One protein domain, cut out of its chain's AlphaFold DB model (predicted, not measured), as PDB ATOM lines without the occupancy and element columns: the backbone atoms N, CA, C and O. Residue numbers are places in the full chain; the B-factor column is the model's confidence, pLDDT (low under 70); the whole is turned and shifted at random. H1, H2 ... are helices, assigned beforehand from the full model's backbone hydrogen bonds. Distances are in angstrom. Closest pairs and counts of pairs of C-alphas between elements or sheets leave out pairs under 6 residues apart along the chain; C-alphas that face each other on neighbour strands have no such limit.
ATOM      1  N   TRP A   8     196.997 232.207 172.330       89.62
ATOM      2  CA  TRP A   8     196.603 231.839 173.689       89.62
ATOM      3  C   TRP A   8     196.238 230.357 173.787       89.62
ATOM      4  O   TRP A   8     196.646 229.690 174.735       89.62
ATOM      5  N   ILE A   9     195.567 229.821 172.761       90.62
ATOM      6  CA  ILE A   9     195.278 228.383 172.657       90.62
ATOM      7  C   ILE A   9     196.584 227.585 172.580       90.62
ATOM      8  O   ILE A   9     196.761 226.625 173.327       90.62
ATOM      9  N   GLY A  10     197.529 228.015 171.736       89.62
ATOM     10  CA  GLY A  10     198.842 227.379 171.631       89.62
ATOM     11  C   GLY A  10     199.589 227.355 172.965       89.62
ATOM     12  O   GLY A  10     200.125 226.316 173.348       89.62
ATOM     13  N   PHE A  11     199.566 228.460 173.713       90.06
ATOM     14  CA  PHE A  11     200.215 228.544 175.022       90.06
ATOM     15  C   PHE A  11     199.564 227.619 176.062       90.06
ATOM     16  O   PHE A  11     200.268 226.923 176.792       90.06
ATOM     17  N   GLY A  12     198.228 227.550 176.088       91.00
ATOM     18  CA  GLY A  12     197.488 226.648 176.975       91.00
ATOM     19  C   GLY A  12     197.776 225.172 176.692       91.00
ATOM     20  O   GLY A  12     198.060 224.408 177.613       91.00
ATOM     21  N   VAL A  13     197.794 224.777 175.414       89.19
ATOM     22  CA  VAL A  13     198.147 223.407 175.004       89.19
ATOM     23  C   VAL A  13     199.575 223.066 175.429       89.19
ATOM     24  O   VAL A  13     199.821 221.998 175.990       89.19
ATOM     25  N   LEU A  14     200.514 223.991 175.228       85.69
ATOM     26  CA  LEU A  14     201.920 223.791 175.573       85.69
ATOM     27  C   LEU A  14     202.114 223.639 177.092       85.69
ATOM     28  O   LEU A  14     202.838 222.746 177.531       85.69
ATOM     29  N   ALA A  15     201.400 224.430 177.897       85.50
ATOM     30  CA  ALA A  15     201.402 224.314 179.355       85.50
ATOM     31  C   ALA A  15     200.849 222.959 179.839       85.50
ATOM     32  O   ALA A  15     201.450 222.323 180.708       85.50
ATOM     33  N   VAL A  16     199.752 222.475 179.243       88.06
ATOM     34  CA  VAL A  16     199.158 221.167 179.581       88.06
ATOM     35  C   VAL A  16     200.104 220.022 179.230       88.06
ATOM     36  O   VAL A  16     200.276 219.101 180.029       88.06
ATOM     37  N   VAL A  17     200.762 220.084 178.070       84.56
ATOM     38  CA  VAL A  17     201.767 219.094 177.658       84.56
ATOM     39  C   VAL A  17     202.940 219.088 178.640       84.56
ATOM     40  O   VAL A  17     203.328 218.021 179.120       84.56
ATOM     41  N   ILE A  18     203.464 220.257 179.020       80.75
ATOM     42  CA  ILE A  18     204.558 220.347 179.997       80.75
ATOM     43  C   ILE A  18     204.145 219.755 181.349       80.75
ATOM     44  O   ILE A  18     204.897 218.974 181.934       80.75
ATOM     45  N   TYR A  19     202.939 220.070 181.823       80.31
ATOM     46  CA  TYR A  19     202.433 219.557 183.094       80.31
ATOM     47  C   TYR A  19     202.223 218.037 183.066       80.31
ATOM     48  O   TYR A  19     202.658 217.325 183.973       80.31
ATOM     49  N   ARG A  20     201.619 217.514 181.991       83.44
ATOM     50  CA  ARG A  20     201.363 216.077 181.800       83.44
ATOM     51  C   ARG A  20     202.658 215.272 181.739       83.44
ATOM     52  O   ARG A  20     202.727 214.176 182.290       83.44
ATOM     53  N   TYR A  21     203.684 215.816 181.090       80.38
ATOM     54  CA  TYR A  21     204.958 215.137 180.870       80.38
ATOM     55  C   TYR A  21     206.066 215.599 181.816       80.38
ATOM     56  O   TYR A  21     207.225 215.293 181.542       80.38
ATOM     57  N   ARG A  22     205.745 216.263 182.942       73.38
ATOM     58  CA  ARG A  22     206.735 216.892 183.842       73.38
ATOM     59  C   ARG A  22     207.934 215.993 184.138       73.38
ATOM     60  O   ARG A  22     209.070 216.423 184.023       73.38
ATOM     61  N   TYR A  23     207.689 214.719 184.436       68.25
ATOM     62  CA  TYR A  23     208.743 213.779 184.812       68.25
ATOM     63  C   TYR A  23     209.542 213.257 183.615       68.25
ATOM     64  O   TYR A  23     210.742 213.037 183.732       68.25
ATOM     65  N   ARG A  24     208.913 213.104 182.441       71.94
ATOM     66  CA  ARG A  24     209.616 212.741 181.199       71.94
ATOM     67  C   ARG A  24     210.428 213.908 180.656       71.94
ATOM     68  O   ARG A  24     211.533 213.683 180.190       71.94
ATOM     69  N   LEU A  25     209.917 215.134 180.749       72.50
ATOM     70  CA  LEU A  25     210.637 216.349 180.369       72.50
ATOM     71  C   LEU A  25     211.803 216.623 181.306       72.50
ATOM     72  O   LEU A  25     212.864 216.982 180.823       72.50
ATOM     73  N   VAL A  26     211.641 216.409 182.613       71.00
ATOM     74  CA  VAL A  26     212.739 216.526 183.579       71.00
ATOM     75  C   VAL A  26     213.773 215.417 183.377       71.00
ATOM     76  O   VAL A  26     214.959 215.715 183.373       71.00
ATOM     77  N   ASN A  27     213.370 214.172 183.103       70.62
ATOM     78  CA  ASN A  27     214.325 213.103 182.771       70.62
ATOM     79  C   ASN A  27     215.006 213.310 181.415       70.62
ATOM     80  O   ASN A  27     216.189 213.022 181.286       70.62
ATOM     81  N   LEU A  28     214.307 213.842 180.411       68.62
ATOM     82  CA  LEU A  28     214.932 214.296 179.169       68.62
ATOM     83  C   LEU A  28     215.852 215.485 179.446       68.62
ATOM     84  O   LEU A  28     216.943 215.540 178.903       68.62
ATOM     85  N   ALA A  29     215.475 216.422 180.309       65.00
ATOM     86  CA  ALA A  29     216.299 217.574 180.647       65.00
ATOM     87  C   ALA A  29     217.595 217.170 181.360       65.00
ATOM     88  O   ALA A  29     218.674 217.607 180.974       65.00
ATOM     89  N   LEU A  30     217.484 216.298 182.359       62.00
ATOM     90  CA  LEU A  30     218.597 215.778 183.149       62.00
ATOM     91  C   LEU A  30     219.420 214.734 182.380       62.00
ATOM     92  O   LEU A  30     220.627 214.649 182.570       62.00
ATOM     93  N   GLY A  31     218.787 213.963 181.494       62.78
ATOM     94  CA  GLY A  31     219.422 212.892 180.725       62.78
ATOM     95  C   GLY A  31     219.940 213.303 179.346       62.78
ATOM     96  O   GLY A  31     220.629 212.512 178.705       62.78
ATOM     97  N   SER A  32     219.630 214.505 178.843       61.12
ATOM     98  CA  SER A  32     219.924 214.849 177.449       61.12
ATOM     99  C   SER A  32     221.140 215.751 177.265       61.12
ATOM    100  O   SER A  32     221.158 216.964 177.491       61.12
ATOM    101  N   MET A  33     222.126 215.142 176.620       60.41
ATOM    102  CA  MET A  33     223.107 215.803 175.765       60.41
ATOM    103  C   MET A  33     222.460 216.854 174.831       60.41
ATOM    104  O   MET A  33     223.098 217.847 174.493       60.41
ATOM    105  N   ILE A  34     221.183 216.673 174.459       61.88
ATOM    106  CA  ILE A  34     220.383 217.571 173.609       61.88
ATOM    107  C   ILE A  34     220.013 218.871 174.338       61.88
ATOM    108  O   ILE A  34     220.276 219.943 173.798       61.88
ATOM    109  N   LEU A  35     219.470 218.816 175.559       70.81
ATOM    110  CA  LEU A  35     219.132 220.025 176.314       70.81
ATOM    111  C   LEU A  35     220.393 220.805 176.676       70.81
ATOM    112  O   LEU A  35     220.401 222.025 176.558       70.81
ATOM    113  N   ARG A  36     221.486 220.112 177.018       69.00
ATOM    114  CA  ARG A  36     222.791 220.757 177.208       69.00
ATOM    115  C   ARG A  36     223.238 221.489 175.941       69.00
ATOM    116  O   ARG A  36     223.710 222.614 176.036       69.00
ATOM    117  N   ARG A  37     223.057 220.898 174.756       70.81
ATOM    118  CA  ARG A  37     223.422 221.530 173.477       70.81
ATOM    119  C   ARG A  37     222.539 222.734 173.153       70.81
ATOM    120  O   ARG A  37     223.068 223.751 172.727       70.81
ATOM    121  N   VAL A  38     221.233 222.639 173.404       74.06
ATOM    122  CA  VAL A  38     220.274 223.742 173.216       74.06
ATOM    123  C   VAL A  38     220.554 224.878 174.195       74.06
ATOM    124  O   VAL A  38     220.633 226.029 173.779       74.06
ATOM    125  N   ALA A  39     220.780 224.565 175.470       75.12
ATOM    126  CA  ALA A  39     221.160 225.538 176.484       75.12
ATOM    127  C   ALA A  39     222.481 226.220 176.111       75.12
ATOM    128  O   ALA A  39     222.528 227.441 176.045       75.12
ATOM    129  N   VAL A  40     223.531 225.460 175.781       75.88
ATOM    130  CA  VAL A  40     224.822 226.022 175.353       75.88
ATOM    131  C   VAL A  40     224.671 226.869 174.090       75.88
ATOM    132  O   VAL A  40     225.212 227.964 174.054       75.88
ATOM    133  N   GLN A  41     223.909 226.436 173.082       76.31
ATOM    134  CA  GLN A  41     223.662 227.240 171.878       76.31
ATOM    135  C   GLN A  41     222.892 228.532 172.177       76.31
ATOM    136  O   GLN A  41     223.199 229.571 171.596       76.31
ATOM    137  N   LEU A  42     221.910 228.490 173.079       77.00
ATOM    138  CA  LEU A  42     221.177 229.675 173.522       77.00
ATOM    139  C   LEU A  42     222.088 230.626 174.302       77.00
ATOM    140  O   LEU A  42     222.115 231.816 174.004       77.00
ATOM    141  N   PHE A  43     222.884 230.109 175.239       75.44
ATOM    142  CA  PHE A  43     223.824 230.903 176.031       75.44
ATOM    143  C   PHE A  43     224.988 231.456 175.195       75.44
ATOM    144  O   PHE A  43     225.394 232.593 175.413       75.44
ATOM    145  N   MET A  44     225.489 230.709 174.206       76.62
ATOM    146  CA  MET A  44     226.522 231.177 173.267       76.62
ATOM    147  C   MET A  44     225.996 232.212 172.270       76.62
ATOM    148  O   MET A  44     226.772 233.003 171.754       76.62
ATOM    149  N   ARG A  45     224.684 232.265 172.019       74.62
ATOM    150  CA  ARG A  45     224.063 233.341 171.229       74.62
ATOM    151  C   ARG A  45     223.912 234.654 172.003       74.62
ATOM    152  O   ARG A  45     223.555 235.662 171.400       74.62
ATOM    153  N   ILE A  46     224.179 234.662 173.311       76.94
ATOM    154  CA  ILE A  46     224.109 235.856 174.158       76.94
ATOM    155  C   ILE A  46     225.527 236.446 174.300       76.94
ATOM    156  O   ILE A  46     226.356 235.881 175.025       76.94
ATOM    157  N   PRO A  47     225.822 237.606 173.674       63.12
ATOM    158  CA  PRO A  47     227.189 238.111 173.536       63.12
ATOM    159  C   PRO A  47     227.881 238.491 174.860       63.12
ATOM    160  O   PRO A  47     229.107 238.526 174.922       63.12
ATOM    161  N   GLY A  48     227.128 238.720 175.942       69.75
ATOM    162  CA  GLY A  48     227.684 239.010 177.273       69.75
ATOM    163  C   GLY A  48     228.033 237.773 178.114       69.75
ATOM    164  O   GLY A  48     228.913 237.836 178.973       69.75
ATOM    165  N   VAL A  49     227.366 236.642 177.870       66.56
ATOM    166  CA  VAL A  49     227.556 235.405 178.649       66.56
ATOM    167  C   VAL A  49     228.705 234.581 178.066       66.56
ATOM    168  O   VAL A  49     229.533 234.070 178.824       66.56
ATOM    169  N   GLN A  50     228.836 234.547 176.734       66.88
ATOM    170  CA  GLN A  50     229.950 233.883 176.048       66.88
ATOM    171  C   GLN A  50     231.326 234.399 176.507       66.88
ATOM    172  O   GLN A  50     232.212 233.592 176.768       66.88
ATOM    173  N   ASN A  51     231.492 235.714 176.711       65.44
ATOM    174  CA  ASN A  51     232.783 236.308 177.083       65.44
ATOM    175  C   ASN A  51     233.223 235.886 178.489       65.44
ATOM    176  O   ASN A  51     234.410 235.684 178.734       65.44
ATOM    177  N   ARG A  52     232.272 235.716 179.419       67.94
ATOM    178  CA  ARG A  52     232.570 235.220 180.772       67.94
ATOM    179  C   ARG A  52     232.929 233.739 180.755       67.94
ATOM    180  O   ARG A  52     233.870 233.349 181.434       67.94
ATOM    181  N   ILE A  53     232.217 232.938 179.963       70.62
ATOM    182  CA  ILE A  53     232.475 231.497 179.841       70.62
ATOM    183  C   ILE A  53     233.819 231.244 179.151       70.62
ATOM    184  O   ILE A  53     234.611 230.455 179.656       70.62
ATOM    185  N   MET A  54     234.114 231.948 178.054       68.69
ATOM    186  CA  MET A  54     235.410 231.866 177.376       68.69
ATOM    187  C   MET A  54     236.543 232.232 178.330       68.69
ATOM    188  O   MET A  54     237.461 231.443 178.482       68.69
ATOM    189  N   ARG A  55     236.428 233.339 179.072       65.31
ATOM    190  CA  ARG A  55     237.458 233.775 180.029       65.31
ATOM    191  C   ARG A  55     237.729 232.768 181.155       65.31
ATOM    192  O   ARG A  55     238.853 232.690 181.630       65.31
ATOM    193  N   VAL A  56     236.714 232.019 181.588       71.94
ATOM    194  CA  VAL A  56     236.849 230.975 182.621       71.94
ATOM    195  C   VAL A  56     237.432 229.680 182.043       71.94
ATOM    196  O   VAL A  56     238.183 228.992 182.728       71.94
ATOM    197  N   LEU A  57     237.111 229.351 180.789       65.50
ATOM    198  CA  LEU A  57     237.587 228.137 180.116       65.50
ATOM    199  C   LEU A  57     238.947 228.305 179.422       65.50
ATOM    200  O   LEU A  57     239.592 227.301 179.132       65.50
ATOM    201  N   THR A  58     239.409 229.534 179.177       62.97
ATOM    202  CA  THR A  58     240.741 229.828 178.631       62.97
ATOM    203  C   THR A  58     241.694 230.385 179.699       62.97
ATOM    204  O   THR A  58     242.008 231.575 179.663       62.97
TER     205      THR A  58
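This is residues 8 to 58 of the 64 residues of an uncharacterized protein of Bacillus smithii (UniProt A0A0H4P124). Four helices end to end make an open, flat zigzag: H1, H2 and H3 form a wide U, and H4 leaves H3 as a V. The printed part has 51 residues, four named helices and no named strand: all helix. It is extended, with a 15.2 A radius of gyration of the C-alphas, spanning 43 by 27 by 11 A.

H1, residues 8 to 20, the longest helix, runs 18.4 A from C-alpha 8 at (196.603, 231.839, 173.689). H2 is residues 22 to 31, H3 33 to 44, and H4 47 to 57, ending at C-alpha 57 (237.587, 228.137, 180.116).

H2 is about perpendicular to H1, 74 degrees, and H3, 80 degrees, close but not clearly touching either. H3 and H4 only just touch, only at the corner, with 3 pairs of C-alphas within 8 A, the closest those of Met 44 and Gln 50, 5.2 A. Every O i to N i+4 pair is within hydrogen-bond range in H1, H2 and H3; in H4, 5 of 7.

The printed part has no cut; 19 residues have pLDDT under 70.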